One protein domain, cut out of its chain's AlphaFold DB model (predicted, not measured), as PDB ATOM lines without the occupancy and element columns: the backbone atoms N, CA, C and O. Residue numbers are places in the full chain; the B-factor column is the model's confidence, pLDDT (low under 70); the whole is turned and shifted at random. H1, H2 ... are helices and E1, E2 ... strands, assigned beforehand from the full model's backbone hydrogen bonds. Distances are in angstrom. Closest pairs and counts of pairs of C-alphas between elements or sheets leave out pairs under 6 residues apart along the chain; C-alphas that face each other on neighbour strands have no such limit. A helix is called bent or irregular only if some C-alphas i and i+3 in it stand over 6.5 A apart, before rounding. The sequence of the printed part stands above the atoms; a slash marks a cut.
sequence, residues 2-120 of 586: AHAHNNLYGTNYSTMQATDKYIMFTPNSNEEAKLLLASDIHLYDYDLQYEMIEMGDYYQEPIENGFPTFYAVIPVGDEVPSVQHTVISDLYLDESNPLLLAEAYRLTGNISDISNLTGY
ATOM      1  N   ALA A   2      41.456  83.507   9.254       85.69
ATOM      2  CA  ALA A   2      42.108  82.179   9.271       85.69
ATOM      3  C   ALA A   2      41.549  81.178   8.233       85.69
ATOM      4  O   ALA A   2      42.313  80.538   7.519       85.69
ATOM      5  N   HIS A   3      40.218  81.094   8.093       86.56
ATOM      6  CA  HIS A   3      39.579  80.247   7.074       86.56
ATOM      7  C   HIS A   3      39.910  80.684   5.638       86.56
ATOM      8  O   HIS A   3      40.216  79.833   4.812       86.56
ATOM      9  N   ALA A   4      39.901  81.990   5.358       80.88
ATOM     10  CA  ALA A   4      40.269  82.533   4.049       80.88
ATOM     11  C   ALA A   4      41.734  82.225   3.708       80.88
ATOM     12  O   ALA A   4      42.028  81.746   2.620       80.88
ATOM     13  N   HIS A   5      42.641  82.399   4.674       83.62
ATOM     14  CA  HIS A   5      44.054  82.071   4.504       83.62
ATOM     15  C   HIS A   5      44.255  80.576   4.222       83.62
ATOM     16  O   HIS A   5      44.986  80.208   3.308       83.62
ATOM     17  N   ASN A   6      43.589  79.704   4.985       80.81
ATOM     18  CA  ASN A   6      43.661  78.259   4.768       80.81
ATOM     19  C   ASN A   6      43.117  77.859   3.395       80.81
ATOM     20  O   ASN A   6      43.698  76.984   2.760       80.81
ATOM     21  N   ASN A   7      42.048  78.514   2.928       73.25
ATOM     22  CA  ASN A   7      41.488  78.234   1.610       73.25
ATOM     23  C   ASN A   7      42.416  78.692   0.472       73.25
ATOM     24  O   ASN A   7      42.594  77.960  -0.492       73.25
ATOM     25  N   LEU A   8      43.053  79.862   0.600       64.19
ATOM     26  CA  LEU A   8      43.960  80.402  -0.424       64.19
ATOM     27  C   LEU A   8      45.317  79.700  -0.477       64.19
ATOM     28  O   LEU A   8      45.871  79.499  -1.553       64.19
ATOM     29  N   TYR A   9      45.882  79.370   0.685       70.31
ATOM     30  CA  TYR A   9      47.290  78.975   0.804       70.31
ATOM     31  C   TYR A   9      47.484  77.532   1.275       70.31
ATOM     32  O   TYR A   9      48.614  77.113   1.521       70.31
ATOM     33  N   GLY A  10      46.400  76.768   1.450       67.19
ATOM     34  CA  GLY A  10      46.463  75.376   1.907       67.19
ATOM     35  C   GLY A  10      47.051  75.211   3.314       67.19
ATOM     36  O   GLY A  10      47.561  74.144   3.660       67.19
ATOM     37  N   THR A  11      47.027  76.271   4.127       76.38
ATOM     38  CA  THR A  11      47.492  76.246   5.518       76.38
ATOM     39  C   THR A  11      46.445  75.639   6.456       76.38
ATOM     40  O   THR A  11      45.303  75.410   6.074       76.38
ATOM     41  N   ASN A  12      46.823  75.404   7.718       81.69
ATOM     42  CA  ASN A  12      45.927  74.910   8.772       81.69
ATOM     43  C   ASN A  12      45.977  75.800  10.024       81.69
ATOM     44  O   ASN A  12      46.190  75.330  11.142       81.69
ATOM     45  N   TYR A  13      45.803  77.110   9.849       82.81
ATOM     46  CA  TYR A  13      45.679  78.036  10.969       82.81
ATOM     47  C   TYR A  13      44.312  77.884  11.644       82.81
ATOM     48  O   TYR A  13      43.276  78.067  11.007       82.81
ATOM     49  N   SER A  14      44.302  77.590  12.947       79.56
ATOM     50  CA  SER A  14      43.083  77.639  13.768       79.56
ATOM     51  C   SER A  14      42.678  79.077  14.100       79.56
ATOM     52  O   SER A  14      41.495  79.398  14.152       79.56
ATOM     53  N   THR A  15      43.668  79.949  14.296       80.38
ATOM     54  CA  THR A  15      43.529  81.377  14.609       80.38
ATOM     55  C   THR A  15      44.719  82.127  14.017       80.38
ATOM     56  O   THR A  15      45.809  81.565  13.923       80.38
ATOM     57  N   MET A  16      44.527  83.392  13.643       83.62
ATOM     58  CA  MET A  16      45.624  84.286  13.256       83.62
ATOM     59  C   MET A  16      45.923  85.237  14.415       83.62
ATOM     60  O   MET A  16      45.009  85.606  15.150       83.62
ATOM     61  N   GLN A  17      47.193  85.592  14.603       89.44
ATOM     62  CA  GLN A  17      47.598  86.534  15.645       89.44
ATOM     63  C   GLN A  17      47.104  87.937  15.297       89.44
ATOM     64  O   GLN A  17      47.361  88.400  14.195       89.44
ATOM     65  N   ALA A  18      46.430  88.609  16.226       92.25
ATOM     66  CA  ALA A  18      45.914  89.953  16.001       92.25
ATOM     67  C   ALA A  18      47.032  90.942  15.637       92.25
ATOM     68  O   ALA A  18      48.078  90.968  16.290       92.25
ATOM     69  N   THR A  19      46.787  91.747  14.610       92.81
ATOM     70  CA  THR A  19      47.647  92.866  14.205       92.81
ATOM     71  C   THR A  19      47.132  94.182  14.767       92.81
ATOM     72  O   THR A  19      47.926  95.071  15.052       92.81
ATOM     73  N   ASP A  20      45.817  94.298  14.971       93.75
ATOM     74  CA  ASP A  20      45.149  95.525  15.394       93.75
ATOM     75  C   ASP A  20      43.996  95.215  16.363       93.75
ATOM     76  O   ASP A  20      43.469  94.100  16.403       93.75
ATOM     77  N   LYS A  21      43.575  96.218  17.131       95.12
ATOM     78  CA  LYS A  21      42.400  96.191  18.004       95.12
ATOM     79  C   LYS A  21      41.368  97.182  17.508       95.12
ATOM     80  O   LYS A  21      41.687  98.348  17.296       95.12
ATOM     81  N   TYR A  22      40.127  96.730  17.393       95.19
ATOM     82  CA  TYR A  22      38.982  97.598  17.175       95.19
ATOM     83  C   TYR A  22      38.435  98.073  18.521       95.19
ATOM     84  O   TYR A  22      38.034  97.249  19.346       95.19
ATOM     85  N   ILE A  23      38.454  99.381  18.763       95.69
ATOM     86  CA  ILE A  23      38.165  99.987  20.065       95.69
ATOM     87  C   ILE A  23      37.063 101.034  19.924       95.69
ATOM     88  O   ILE A  23      37.057 101.813  18.976       95.69
ATOM     89  N   MET A  24      36.157 101.058  20.899       94.69
ATOM     90  CA  MET A  24      35.122 102.072  21.068       94.69
ATOM     91  C   MET A  24      35.442 102.943  22.282       94.69
ATOM     92  O   MET A  24      35.554 102.419  23.389       94.69
ATOM     93  N   PHE A  25      35.549 104.253  22.091       93.56
ATOM     94  CA  PHE A  25      35.729 105.259  23.134       93.56
ATOM     95  C   PHE A  25      34.399 105.932  23.471       93.56
ATOM     96  O   PHE A  25      33.630 106.297  22.584       93.56
ATOM     97  N   THR A  26      34.154 106.135  24.761       91.06
ATOM     98  CA  THR A  26      32.957 106.800  25.289       91.06
ATOM     99  C   THR A  26      33.385 107.926  26.232       91.06
ATOM    100  O   THR A  26      33.318 107.741  27.452       91.06
ATOM    101  N   PRO A  27      33.891 109.056  25.699       87.31
ATOM    102  CA  PRO A  27      34.324 110.176  26.526       87.31
ATOM    103  C   PRO A  27      33.169 110.693  27.394       87.31
ATOM    104  O   PRO A  27      32.039 110.845  26.930       87.31
ATOM    105  N   ASN A  28      33.449 110.958  28.668       85.44
ATOM    106  CA  ASN A  28      32.455 111.414  29.649       85.44
ATOM    107  C   ASN A  28      32.650 112.878  30.089       85.44
ATOM    108  O   ASN A  28      31.838 113.405  30.854       85.44
ATOM    109  N   SER A  29      33.716 113.531  29.621       79.94
ATOM    110  CA  SER A  29      34.113 114.891  29.997       79.94
ATOM    111  C   SER A  29      34.796 115.624  28.839       79.94
ATOM    112  O   SER A  29      35.266 115.003  27.883       79.94
ATOM    113  N   ASN A  30      34.867 116.958  28.930       74.88
ATOM    114  CA  ASN A  30      35.550 117.783  27.928       74.88
ATOM    115  C   ASN A  30      37.045 117.454  27.882       74.88
ATOM    116  O   ASN A  30      37.652 117.461  26.816       74.88
ATOM    117  N   GLU A  31      37.632 117.151  29.037       77.38
ATOM    118  CA  GLU A  31      39.033 116.777  29.186       77.38
ATOM    119  C   GLU A  31      39.324 115.447  28.479       77.38
ATOM    120  O   GLU A  31      40.294 115.360  27.729       77.38
ATOM    121  N   GLU A  32      38.460 114.438  28.644       84.44
ATOM    122  CA  GLU A  32      38.573 113.168  27.913       84.44
ATOM    123  C   GLU A  32      38.375 113.351  26.401       84.44
ATOM    124  O   GLU A  32      39.137 112.791  25.613       84.44
ATOM    125  N   ALA A  33      37.390 114.154  25.980       79.56
ATOM    126  CA  ALA A  33      37.141 114.425  24.563       79.56
ATOM    127  C   ALA A  33      38.330 115.135  23.897       79.56
ATOM    128  O   ALA A  33      38.757 114.744  22.813       79.56
ATOM    129  N   LYS A  34      38.911 116.135  24.568       75.75
ATOM    130  CA  LYS A  34      40.133 116.808  24.115       75.75
ATOM    131  C   LYS A  34      41.326 115.873  24.044       75.75
ATOM    132  O   LYS A  34      42.052 115.920  23.061       75.75
ATOM    133  N   LEU A  35      41.536 115.049  25.074       82.50
ATOM    134  CA  LEU A  35      42.635 114.082  25.091       82.50
ATOM    135  C   LEU A  35      42.548 113.152  23.878       82.50
ATOM    136  O   LEU A  35      43.561 112.847  23.259       82.50
ATOM    137  N   LEU A  36      41.331 112.724  23.540       85.62
ATOM    138  CA  LEU A  36      41.083 111.858  22.400       85.62
ATOM    139  C   LEU A  36      41.340 112.580  21.069       85.62
ATOM    140  O   LEU A  36      42.056 112.049  20.227       85.62
ATOM    141  N   LEU A  37      40.816 113.797  20.895       79.88
ATOM    142  CA  LEU A  37      41.008 114.597  19.676       79.88
ATOM    143  C   LEU A  37      42.452 115.072  19.470       79.88
ATOM    144  O   LEU A  37      42.858 115.290  18.337       79.88
ATOM    145  N   ALA A  38      43.218 115.235  20.548       78.44
ATOM    146  CA  ALA A  38      44.630 115.604  20.495       78.44
ATOM    147  C   ALA A  38      45.568 114.398  20.298       78.44
ATOM    148  O   ALA A  38      46.784 114.575  20.278       78.44
ATOM    149  N   SER A  39      45.033 113.177  20.228       83.94
ATOM    150  CA  SER A  39      45.841 111.975  20.021       83.94
ATOM    151  C   SER A  39      46.040 111.676  18.535       83.94
ATOM    152  O   SER A  39      45.191 111.996  17.710       83.94
ATOM    153  N   ASP A  40      47.133 110.989  18.197       80.50
ATOM    154  CA  ASP A  40      47.472 110.640  16.808       80.50
ATOM    155  C   ASP A  40      46.599 109.514  16.218       80.50
ATOM    156  O   ASP A  40      46.815 109.071  15.085       80.50
ATOM    157  N   ILE A  41      45.621 109.001  16.974       87.12
ATOM    158  CA  ILE A  41      44.743 107.936  16.490       87.12
ATOM    159  C   ILE A  41      43.638 108.526  15.626       87.12
ATOM    160  O   ILE A  41      43.018 109.536  15.951       87.12
ATOM    161  N   HIS A  42      43.326 107.836  14.537       86.00
ATOM    162  CA  HIS A  42      42.197 108.238  13.722       86.00
ATOM    163  C   HIS A  42      40.881 107.752  14.340       86.00
ATOM    164  O   HIS A  42      40.681 106.552  14.555       86.00
ATOM    165  N   LEU A  43      39.992 108.706  14.603       87.06
ATOM    166  CA  LEU A  43      38.681 108.486  15.194       87.06
ATOM    167  C   LEU A  43      37.611 108.474  14.104       87.06
ATOM    168  O   LEU A  43      37.595 109.326  13.220       87.06
ATOM    169  N   TYR A  44      36.695 107.520  14.203       86.19
ATOM    170  CA  TYR A  44      35.478 107.445  13.408       86.19
ATOM    171  C   TYR A  44      34.280 107.696  14.320       86.19
ATOM    172  O   TYR A  44      34.206 107.153  15.420       86.19
ATOM    173  N   ASP A  45      33.326 108.491  13.863       80.50
ATOM    174  CA  ASP A  45      32.068 108.791  14.556       80.50
ATOM    175  C   ASP A  45      30.936 107.805  14.199       80.50
ATOM    176  O   ASP A  45      29.782 107.979  14.589       80.50
ATOM    177  N   TYR A  46      31.271 106.727  13.490       82.56
ATOM    178  CA  TYR A  46      30.378 105.625  13.147       82.56
ATOM    179  C   TYR A  46      31.037 104.272  13.415       82.56
ATOM    180  O   TYR A  46      32.259 104.118  13.338       82.56
ATOM    181  N   ASP A  47      30.201 103.273  13.699       86.88
ATOM    182  CA  ASP A  47      30.650 101.897  13.888       86.88
ATOM    183  C   ASP A  47      31.127 101.311  12.551       86.88
ATOM    184  O   ASP A  47      30.368 101.193  11.587       86.88
ATOM    185  N   LEU A  48      32.396 100.914  12.504       86.12
ATOM    186  CA  LEU A  48      33.045 100.302  11.348       86.12
ATOM    187  C   LEU A  48      32.506  98.900  11.003       86.12
ATOM    188  O   LEU A  48      32.872  98.360   9.961       86.12
ATOM    189  N   GLN A  49      31.671  98.288  11.852       82.62
ATOM    190  CA  GLN A  49      30.972  97.034  11.537       82.62
ATOM    191  C   GLN A  49      29.733  97.235  10.657       82.62
ATOM    192  O   GLN A  49      29.192  96.251  10.147       82.62
ATOM    193  N   TYR A  50      29.276  98.476  10.472       81.06
ATOM    194  CA  TYR A  50      28.146  98.775   9.603       81.06
ATOM    195  C   TYR A  50      28.562  98.993   8.151       81.06
ATOM    196  O   TYR A  50      29.647  99.480   7.837       81.06
ATOM    197  N   GLU A  51      27.650  98.632   7.250       73.62
ATOM    198  CA  GLU A  51      27.781  98.927   5.830       73.62
ATOM    199  C   GLU A  51      27.521 100.419   5.589       73.62
ATOM    200  O   GLU A  51      26.450 100.945   5.905       73.62
ATOM    201  N   MET A  52      28.506 101.102   5.006       75.69
ATOM    202  CA  MET A  52      28.375 102.503   4.618       75.69
ATOM    203  C   MET A  52      27.668 102.608   3.266       75.69
ATOM    204  O   MET A  52      28.286 102.425   2.219       75.69
ATOM    205  N   ILE A  53      26.372 102.932   3.298       73.62
ATOM    206  CA  ILE A  53      25.560 103.150   2.088       73.62
ATOM    207  C   ILE A  53      26.017 104.415   1.351       73.62
ATOM    208  O   ILE A  53      26.148 104.423   0.127       73.62
ATOM    209  N   GLU A  54      26.279 105.484   2.100       77.31
ATOM    210  CA  GLU A  54      26.736 106.766   1.577       77.31
ATOM    211  C   GLU A  54      27.794 107.345   2.517       77.31
ATOM    212  O   GLU A  54      27.598 107.413   3.728       77.31
ATOM    213  N   MET A  55      28.935 107.728   1.945       81.19
ATOM    214  CA  MET A  55      29.997 108.422   2.668       81.19
ATOM    215  C   MET A  55      29.782 109.923   2.542       81.19
ATOM    216  O   MET A  55      29.476 110.417   1.457       81.19
ATOM    217  N   GLY A  56      29.991 110.641   3.636       77.06
ATOM    218  CA  GLY A  56      29.842 112.085   3.688       77.06
ATOM    219  C   GLY A  56      30.510 112.662   4.923       77.06
ATOM    220  O   GLY A  56      31.290 111.995   5.596       77.06
ATOM    221  N   ASP A  57      30.171 113.907   5.202       68.56
ATOM    222  CA  ASP A  57      30.532 114.697   6.379       68.56
ATOM    223  C   ASP A  57      29.441 114.624   7.471       68.56
ATOM    224  O   ASP A  57      29.293 115.528   8.293       68.56
ATOM    225  N   TYR A  58      28.630 113.557   7.446       58.44
ATOM    226  CA  TYR A  58      27.485 113.375   8.331       58.44
ATOM    227  C   TYR A  58      27.923 112.988   9.733       58.44
ATOM    228  O   TYR A  58      28.306 111.851   9.987       58.44
ATOM    229  N   TYR A  59      27.746 113.926  10.648       59.31
ATOM    230  CA  TYR A  59      27.873 113.684  12.068       59.31
ATOM    231  C   TYR A  59      26.592 113.089  12.647       59.31
ATOM    232  O   TYR A  59      25.481 113.539  12.343       59.31
ATOM    233  N   GLN A  60      26.736 112.095  13.523       55.97
ATOM    234  CA  GLN A  60      25.650 111.711  14.419       55.97
ATOM    235  C   GLN A  60      25.471 112.830  15.439       55.97
ATOM    236  O   GLN A  60      26.368 113.052  16.247       55.97
ATOM    237  N   GLU A  61      24.326 113.522  15.434       53.16
ATOM    238  CA  GLU A  61      23.988 114.429  16.533       53.16
ATOM    239  C   GLU A  61      24.074 113.643  17.856       53.16
ATOM    240  O   GLU A  61      23.269 112.730  18.077       53.16
ATOM    241  N   PRO A  62      25.040 113.940  18.744       54.59
ATOM    242  CA  PRO A  62      25.101 113.326  20.043       54.59
ATOM    243  C   PRO A  62      23.845 113.747  20.787       54.59
ATOM    244  O   PRO A  62      23.262 114.811  20.552       54.59
ATOM    245  N   ILE A  63      23.450 112.896  21.723       57.12
ATOM    246  CA  ILE A  63      22.408 113.202  22.693       57.12
ATOM    247  C   ILE A  63      22.709 114.586  23.286       57.12
ATOM    248  O   ILE A  63      23.865 114.905  23.559       57.12
ATOM    249  N   GLU A  64      21.683 115.417  23.458       55.03
ATOM    250  CA  GLU A  64      21.803 116.765  24.017       55.03
ATOM    251  C   GLU A  64      22.707 116.769  25.272       55.03
ATOM    252  O   GLU A  64      22.444 116.049  26.238       55.03
ATOM    253  N   ASN A  65      23.785 117.564  25.250       56.31
ATOM    254  CA  ASN A  65      24.830 117.653  26.291       56.31
ATOM    255  C   ASN A  65      25.733 116.410  26.490       56.31
ATOM    256  O   ASN A  65      26.441 116.338  27.495       56.31
ATOM    257  N   GLY A  66      25.736 115.450  25.564       65.31
ATOM    258  CA  GLY A  66      26.636 114.291  25.553       65.31
ATOM    259  C   GLY A  66      27.811 114.437  24.582       65.31
ATOM    260  O   GLY A  66      27.788 115.261  23.668       65.31
ATOM    261  N   PHE A  67      28.836 113.607  24.771       74.50
ATOM    262  CA  PHE A  67      29.914 113.423  23.800       74.50
ATOM    263  C   PHE A  67      29.582 112.243  22.876       74.50
ATOM    264  O   PHE A  67      28.967 111.274  23.335       74.50
ATOM    265  N   PRO A  68      29.963 112.299  21.590       76.56
ATOM    266  CA  PRO A  68      29.773 111.174  20.685       76.56
ATOM    267  C   PRO A  68      30.663 109.989  21.087       76.56
ATOM    268  O   PRO A  68      31.731 110.145  21.683       76.56
ATOM    269  N   THR A  69      30.208 108.794  20.727       85.94
ATOM    270  CA  THR A  69      31.042 107.594  20.759       85.94
ATOM    271  C   THR A  69      31.997 107.633  19.576       85.94
ATOM    272  O   THR A  69      31.567 107.876  18.450       85.94
ATOM    273  N   PHE A  70      33.270 107.338  19.823       88.69
ATOM    274  CA  PHE A  70      34.265 107.202  18.767       88.69
ATOM    275  C   PHE A  70      34.719 105.767  18.614       88.69
ATOM    276  O   PHE A  70      34.786 105.009  19.576       88.69
ATOM    277  N   TYR A  71      35.104 105.423  17.401       91.38
ATOM    278  CA  TYR A  71      35.629 104.126  17.040       91.38
ATOM    279  C   TYR A  71      37.023 104.313  16.455       91.38
ATOM    280  O   TYR A  71      37.258 105.248  15.698       91.38
ATOM    281  N   ALA A  72      37.962 103.439  16.793       93.25
ATOM    282  CA  ALA A  72      39.315 103.484  16.254       93.25
ATOM    283  C   ALA A  72      39.865 102.075  16.053       93.25
ATOM    284  O   ALA A  72      39.467 101.127  16.736       93.25
ATOM    285  N   VAL A  73      40.815 101.949  15.132       93.50
ATOM    286  CA  VAL A  73      41.594 100.726  14.930       93.50
ATOM    287  C   VAL A  73      43.043 101.030  15.257       93.50
ATOM    288  O   VAL A  73      43.671 101.840  14.582       93.50
ATOM    289  N   ILE A  74      43.544 100.401  16.318       92.81
ATOM    290  CA  ILE A  74      44.863 100.683  16.890       92.81
ATOM    291  C   ILE A  74      45.736  99.427  16.771       92.81
ATOM    292  O   ILE A  74      45.300  98.365  17.229       92.81
ATOM    293  N   PRO A  75      46.945  99.503  16.188       92.81
ATOM    294  CA  PRO A  75      47.862  98.371  16.118       92.81
ATOM    295  C   PRO A  75      48.150  97.748  17.489       92.81
ATOM    296  O   PRO A  75      48.219  98.416  18.523       92.81
ATOM    297  N   VAL A  76      48.326  96.429  17.522       93.62
ATOM    298  CA  VAL A  76      48.690  95.726  18.756       93.62
ATOM    299  C   VAL A  76      50.096  96.151  19.180       93.62
ATOM    300  O   VAL A  76      51.074  95.835  18.510       93.62
ATOM    301  N   GLY A  77      50.189  96.797  20.342       90.38
ATOM    302  CA  GLY A  77      51.446  97.292  20.911       90.38
ATOM    303  C   GLY A  77      51.490  98.813  21.036       90.38
ATOM    304  O   GLY A  77      52.244  99.306  21.872       90.38
ATOM    305  N   ASP A  78      50.645  99.520  20.285       92.69
ATOM    306  CA  ASP A  78      50.535 100.976  20.348       92.69
ATOM    307  C   ASP A  78      49.769 101.423  21.607       92.69
ATOM    308  O   ASP A  78      48.958 100.676  22.173       92.69
ATOM    309  N   GLU A  79      50.045 102.648  22.067       91.06
ATOM    310  CA  GLU A  79      49.363 103.231  23.222       91.06
ATOM    311  C   GLU A  79      47.893 103.533  22.907       91.06
ATOM    312  O   GLU A  79      47.549 104.131  21.890       91.06
ATOM    313  N   VAL A  80      47.015 103.136  23.828       92.31
ATOM    314  CA  VAL A  80      45.592 103.480  23.787       92.31
ATOM    315  C   VAL A  80      45.384 104.684  24.706       92.31
ATOM    316  O   VAL A  80      45.761 104.594  25.880       92.31
ATOM    317  N   PRO A  81      44.772 105.788  24.232       91.81
ATOM    318  CA  PRO A  81      44.491 106.944  25.073       91.81
ATOM    319  C   PRO A  81      43.741 106.564  26.350       91.81
ATOM    320  O   PRO A  81      42.844 105.715  26.336       91.81
ATOM    321  N   SER A  82      44.081 107.228  27.458       91.69
ATOM    322  CA  SER A  82      43.476 106.999  28.777       91.69
ATOM    323  C   SER A  82      42.072 107.618  28.894       91.69
ATOM    324  O   SER A  82      41.778 108.353  29.835       91.69
ATOM    325  N   VAL A  83      41.210 107.307  27.932       92.44
ATOM    326  CA  VAL A  83      39.783 107.634  27.889       92.44
ATOM    327  C   VAL A  83      38.992 106.350  28.124       92.44
ATOM    328  O   VAL A  83      39.459 105.255  27.791       92.44
ATOM    329  N   GLN A  84      37.797 106.458  28.706       92.75
ATOM    330  CA  GLN A  84      36.911 105.309  28.871       92.75
ATOM    331  C   GLN A  84      36.676 104.620  27.516       92.75
ATOM    332  O   GLN A  84      36.206 105.244  26.565       92.75
ATOM    333  N   HIS A  85      37.005 103.329  27.434       95.19
ATOM    334  CA  HIS A  85      36.922 102.573  26.189       95.19
ATOM    335  C   HIS A  85      36.558 101.102  26.399       95.19
ATOM    336  O   HIS A  85      36.698 100.544  27.487       95.19
ATOM    337  N   THR A  86      36.102 100.470  25.323       96.38
ATOM    338  CA  THR A  86      35.818  99.037  25.227       96.38
ATOM    339  C   THR A  86      36.504  98.478  23.984       96.38
ATOM    340  O   THR A  86      36.324  99.003  22.889       96.38
ATOM    341  N   VAL A  87      37.278  97.400  24.134       96.31
ATOM    342  CA  VAL A  87      37.811  96.654  22.982       96.31
ATOM    343  C   VAL A  87      36.680  95.804  22.405       96.31
ATOM    344  O   VAL A  87      36.178  94.911  23.084       96.31
ATOM    345  N   ILE A  88      36.274  96.095  21.169       95.69
ATOM    346  CA  ILE A  88      35.200  95.382  20.466       95.69
ATOM    347  C   ILE A  88      35.716  94.053  19.914       95.69
ATOM    348  O   ILE A  88      35.072  93.020  20.087       95.69
ATOM    349  N   SER A  89      36.859  94.072  19.222       93.12
ATOM    350  CA  SER A  89      37.406  92.881  18.569       93.12
ATOM    351  C   SER A  89      38.908  92.989  18.349       93.12
ATOM    352  O   SER A  89      39.429  94.063  18.054       93.12
ATOM    353  N   ASP A  90      39.581  91.844  18.388       92.81
ATOM    354  CA  ASP A  90      40.915  91.683  17.818       92.81
ATOM    355  C   ASP A  90      40.792  91.485  16.298       92.81
ATOM    356  O   ASP A  90      39.934  90.727  15.831       92.81
ATOM    357  N   LEU A  91      41.626  92.174  15.519       90.56
ATOM    358  CA  LEU A  91      41.610  92.162  14.058       90.56
ATOM    359  C   LEU A  91      42.931  91.615  13.499       90.56
ATOM    360  O   LEU A  91      44.004  91.848  14.051       90.56
ATOM    361  N   TYR A  92      42.845  90.904  12.372       89.44
ATOM    362  CA  TYR A  92      43.996  90.576  11.526       89.44
ATOM    363  C   TYR A  92      43.848  91.332  10.209       89.44
ATOM    364  O   TYR A  92      42.960  91.002   9.417       89.44
ATOM    365  N   LEU A  93      44.697  92.333   9.993       85.25
ATOM    366  CA  LEU A  93      44.683  93.193   8.817       85.25
ATOM    367  C   LEU A  93      46.008  93.037   8.057       85.25
ATOM    368  O   LEU A  93      47.072  93.344   8.587       85.25
ATOM    369  N   ASP A  94      45.934  92.547   6.815       78.38
ATOM    370  CA  ASP A  94      47.083  92.366   5.917       78.38
ATOM    371  C   ASP A  94      46.787  93.020   4.565       78.38
ATOM    372  O   ASP A  94      46.283  92.406   3.626       78.38
ATOM    373  N   GLU A  95      47.080  94.316   4.497       71.62
ATOM    374  CA  GLU A  95      46.805  95.152   3.327       71.62
ATOM    375  C   GLU A  95      47.703  94.832   2.127       71.62
ATOM    376  O   GLU A  95      47.369  95.199   1.002       71.62
ATOM    377  N   SER A  96      48.825  94.137   2.345       69.56
ATOM    378  CA  SER A  96      49.703  93.683   1.259       69.56
ATOM    379  C   SER A  96      49.080  92.549   0.441       69.56
ATOM    380  O   SER A  96      49.533  92.242  -0.661       69.56
ATOM    381  N   ASN A  97      48.013  91.944   0.970       71.44
ATOM    382  CA  ASN A  97      47.386  90.762   0.425       71.44
ATOM    383  C   ASN A  97      45.889  90.995   0.143       71.44
ATOM    384  O   ASN A  97      45.020  90.501   0.871       71.44
ATOM    385  N   PRO A  98      45.548  91.732  -0.932       69.00
ATOM    386  CA  PRO A  98      44.155  92.028  -1.271       69.00
ATOM    387  C   PRO A  98      43.321  90.765  -1.561       69.00
ATOM    388  O   PRO A  98      42.102  90.779  -1.375       69.00
ATOM    389  N   LEU A  99      43.960  89.655  -1.954       70.75
ATOM    390  CA  LEU A  99      43.300  88.363  -2.185       70.75
ATOM    391  C   LEU A  99      42.755  87.750  -0.897       70.75
ATOM    392  O   LEU A  99      41.658  87.191  -0.897       70.75
ATOM    393  N   LEU A 100      43.485  87.890   0.211       76.00
ATOM    394  CA  LEU A 100      43.037  87.394   1.508       76.00
ATOM    395  C   LEU A 100      41.735  88.064   1.957       76.00
ATOM    396  O   LEU A 100      40.866  87.394   2.520       76.00
ATOM    397  N   LEU A 101      41.574  89.361   1.674       75.75
ATOM    398  CA  LEU A 101      40.325  90.067   1.949       75.75
ATOM    399  C   LEU A 101      39.206  89.644   1.004       75.75
ATOM    400  O   LEU A 101      38.100  89.371   1.463       75.75
ATOM    401  N   ALA A 102      39.492  89.565  -0.297       73.56
ATOM    402  CA  ALA A 102      38.515  89.137  -1.293       73.56
ATOM    403  C   ALA A 102      37.928  87.761  -0.946       73.56
ATOM    404  O   ALA A 102      36.710  87.580  -0.949       73.56
ATOM    405  N   GLU A 103      38.782  86.815  -0.549       75.38
ATOM    406  CA  GLU A 103      38.343  85.491  -0.118       75.38
ATOM    407  C   GLU A 103      37.555  85.532   1.193       75.38
ATOM    408  O   GLU A 103      36.559  84.824   1.339       75.38
ATOM    409  N   ALA A 104      37.956  86.374   2.151       81.38
ATOM    410  CA  ALA A 104      37.188  86.554   3.377       81.38
ATOM    411  C   ALA A 104      35.759  87.040   3.080       81.38
ATOM    412  O   ALA A 104      34.815  86.475   3.628       81.38
ATOM    413  N   TYR A 105      35.598  88.007   2.171       79.06
ATOM    414  CA  TYR A 105      34.292  88.515   1.738       79.06
ATOM    415  C   TYR A 105      33.484  87.470   0.962       79.06
ATOM    416  O   TYR A 105      32.277  87.339   1.168       79.06
ATOM    417  N   ARG A 106      34.142  86.672   0.113       77.62
ATOM    418  CA  ARG A 106      33.495  85.563  -0.599       77.62
ATOM    419  C   ARG A 106      32.925  84.530   0.373       77.62
ATOM    420  O   ARG A 106      31.771  84.131   0.233       77.62
ATOM    421  N   LEU A 107      33.705  84.127   1.381       80.12
ATOM    422  CA  LEU A 107      33.289  83.151   2.397       80.12
ATOM    423  C   LEU A 107      32.134  83.647   3.276       80.12
ATOM    424  O   LEU A 107      31.372  82.826   3.784       80.12
ATOM    425  N   THR A 108      31.991  84.961   3.456       83.81
ATOM    426  CA  THR A 108      30.885  85.558   4.223       83.81
ATOM    427  C   THR A 108      29.677  85.930   3.364       83.81
ATOM    428  O   THR A 108      28.695  86.428   3.904       83.81
ATOM    429  N   GLY A 109      29.711  85.671   2.051       78.38
ATOM    430  CA  GLY A 109      28.612  85.978   1.131       78.38
ATOM    431  C   GLY A 109      28.546  87.438   0.667       78.38
ATOM    432  O   GLY A 109      27.600  87.801  -0.025       78.38
ATOM    433  N   ASN A 110      29.561  88.255   0.967       77.25
ATOM    434  CA  ASN A 110      29.641  89.680   0.609       77.25
ATOM    435  C   ASN A 110      30.326  89.877  -0.752       77.25
ATOM    436  O   ASN A 110      31.245  90.677  -0.924       77.25
ATOM    437  N   ILE A 111      29.921  89.067  -1.729       72.06
ATOM    438  CA  ILE A 111      30.592  88.955  -3.028       72.06
ATOM    439  C   ILE A 111      30.483  90.271  -3.824       72.06
ATOM    440  O   ILE A 111      31.450  90.681  -4.461       72.06
ATOM    441  N   SER A 112      29.355  90.986  -3.724       72.38
ATOM    442  CA  SER A 112      29.126  92.295  -4.368       72.38
ATOM    443  C   SER A 112      30.208  93.337  -4.071       72.38
ATOM    444  O   SER A 112      30.532  94.149  -4.941       72.38
ATOM    445  N   ASP A 113      30.817  93.279  -2.887       73.75
ATOM    446  CA  ASP A 113      31.744  94.310  -2.418       73.75
ATOM    447  C   ASP A 113      33.183  94.068  -2.862       73.75
ATOM    448  O   ASP A 113      33.988  94.997  -2.861       73.75
ATOM    449  N   ILE A 114      33.513  92.856  -3.322       71.50
ATOM    450  CA  ILE A 114      34.877  92.476  -3.728       71.50
ATOM    451  C   ILE A 114      35.425  93.410  -4.814       71.50
ATOM    452  O   ILE A 114      36.619  93.722  -4.828       71.50
ATOM    453  N   SER A 115      34.550  93.919  -5.682       67.94
ATOM    454  CA  SER A 115      34.933  94.890  -6.707       67.94
ATOM    455  C   SER A 115      35.401  96.226  -6.146       67.94
ATOM    456  O   SER A 115      36.372  96.801  -6.640       67.94
ATOM    457  N   ASN A 116      34.797  96.676  -5.049       69.81
ATOM    458  CA  ASN A 116      35.241  97.863  -4.333       69.81
ATOM    459  C   ASN A 116      36.541  97.607  -3.569       69.81
ATOM    460  O   ASN A 116      37.309  98.544  -3.404       69.81
ATOM    461  N   LEU A 117      36.816  96.366  -3.158       68.19
ATOM    462  CA  LEU A 117      38.024  95.995  -2.411       68.19
ATOM    463  C   LEU A 117      39.259  95.842  -3.298       68.19
ATOM    464  O   LEU A 117      40.349  96.278  -2.940       68.19
ATOM    465  N   THR A 118      39.086  95.193  -4.446       63.31
ATOM    466  CA  THR A 118      40.194  94.763  -5.310       63.31
ATOM    467  C   THR A 118      40.329  95.628  -6.561       63.31
ATOM    468  O   THR A 118      41.414  95.710  -7.132       63.31
ATOM    469  N   GLY A 119      39.249  96.304  -6.969       60.97
ATOM    470  CA  GLY A 119      39.161  97.037  -8.229       60.97
ATOM    471  C   GLY A 119      38.731  96.193  -9.435       60.97
ATOM    472  O   GLY A 119      38.704  96.745 -10.531       60.97
ATOM    473  N   TYR A 120      38.386  94.910  -9.248       57.28
ATOM    474  CA  TYR A 120      37.967  93.972 -10.304       57.28
ATOM    475  C   TYR A 120      36.474  93.626 -10.191       57.28
ATOM    476  O   TYR A 120      35.975  93.358  -9.103       57.28
TER     477      TYR A 120
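AT A GLANCE: This is residues 2 to 120 of the 586 residues of an uncharacterized protein of Bacteroidetes bacterium (UniProt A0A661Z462). A small twisted sheet of three antiparallel strands, E2, E1 and E3 in that order, and a separate cluster of three helices, H1, H3 and H4, make two lobes, joined by the two links at residues 10 to 19 and 92 to 97. H2 lies at the end of the sheet away from that cluster, and a long loop, residues 38 to 69, swings out between H2 and E2, with residues 50 to 57 sticking out. The printed part has 119 residues, with named elements in the order H1, E1, H2, E2, E3, H3, H4; the class is mixed, helices and strands, with under half of the residues in named elements. The whole is loose, with a radius of gyration of the C-alphas of 17.1 A, and elongated, spanning 51 by 33 by 19 A.

HOW THE PARTS SIT: In the sheet, E1, residues 20 to 25, is the inner strand, and E2, residues 70 to 75, and E3, residues 85 to 91, are the edge strands. E1 and E3 are antiparallel at 156 degrees, with N 22 and O 89 within hydrogen-bond range at 2.8 A. E2 and E1 are antiparallel at 156 degrees, with N 25 and O 70 at 2.7 A and N 72 and O 23 at 2.9 A. The sheet is only just strongly twisted, its C-alphas lying up to 4.2 A off the best plane. H2, residues 30 to 37, is only just on the sheet, with 5 pairs of C-alphas within 10 A; it only grazes it, with residues 32 to 36. H3, residues 98 to 107, and H4, residues 111 to 118, are not on the sheet; they form a helical hairpin and touch, the closest C-alphas being those of Ala 102 and Ile 114, 5.5 A apart, at a shallow tilt of 7 degrees, opposite ways. H1, residues 2 to 9, is not on the sheet and touches H3, the closest C-alphas being those of Ala 4 and Ala 104, 5.1 A apart, at a steep tilt of 61 degrees, opposite ways. H1 and H4 are apart. Every O i to N i+4 pair is within hydrogen-bond range in H1, H2 and H3; in H4 it is 2 of 4.

IN THESE COORDINATES: E3 is 16.7 A long, E2 16.4 A and E1 15.6 A, which begins at C-alpha 20, (45.149, 95.525, 15.394). H3 is 14.5 A long, H4 11.5 A, and H1 and H2 10.4 A each. H1 begins at C-alpha 2, (42.108, 82.179, 9.271), and H4 ends at C-alpha 118, (40.194, 94.763, -5.310). H4 is irregular, but only just: C-alphas 112 and 115 are 6.8 A apart.

THE WHOLE: The two C-alphas farthest apart, those of Gly 10 and Asn 65, are 53.4 A apart. The printed part has no cut. The link from H2 to E2, 32 residues, is long. The mean pLDDT of the printed part is 80.3; 20 residues are under 70, among them residues 57 to 66 and 115 to 120.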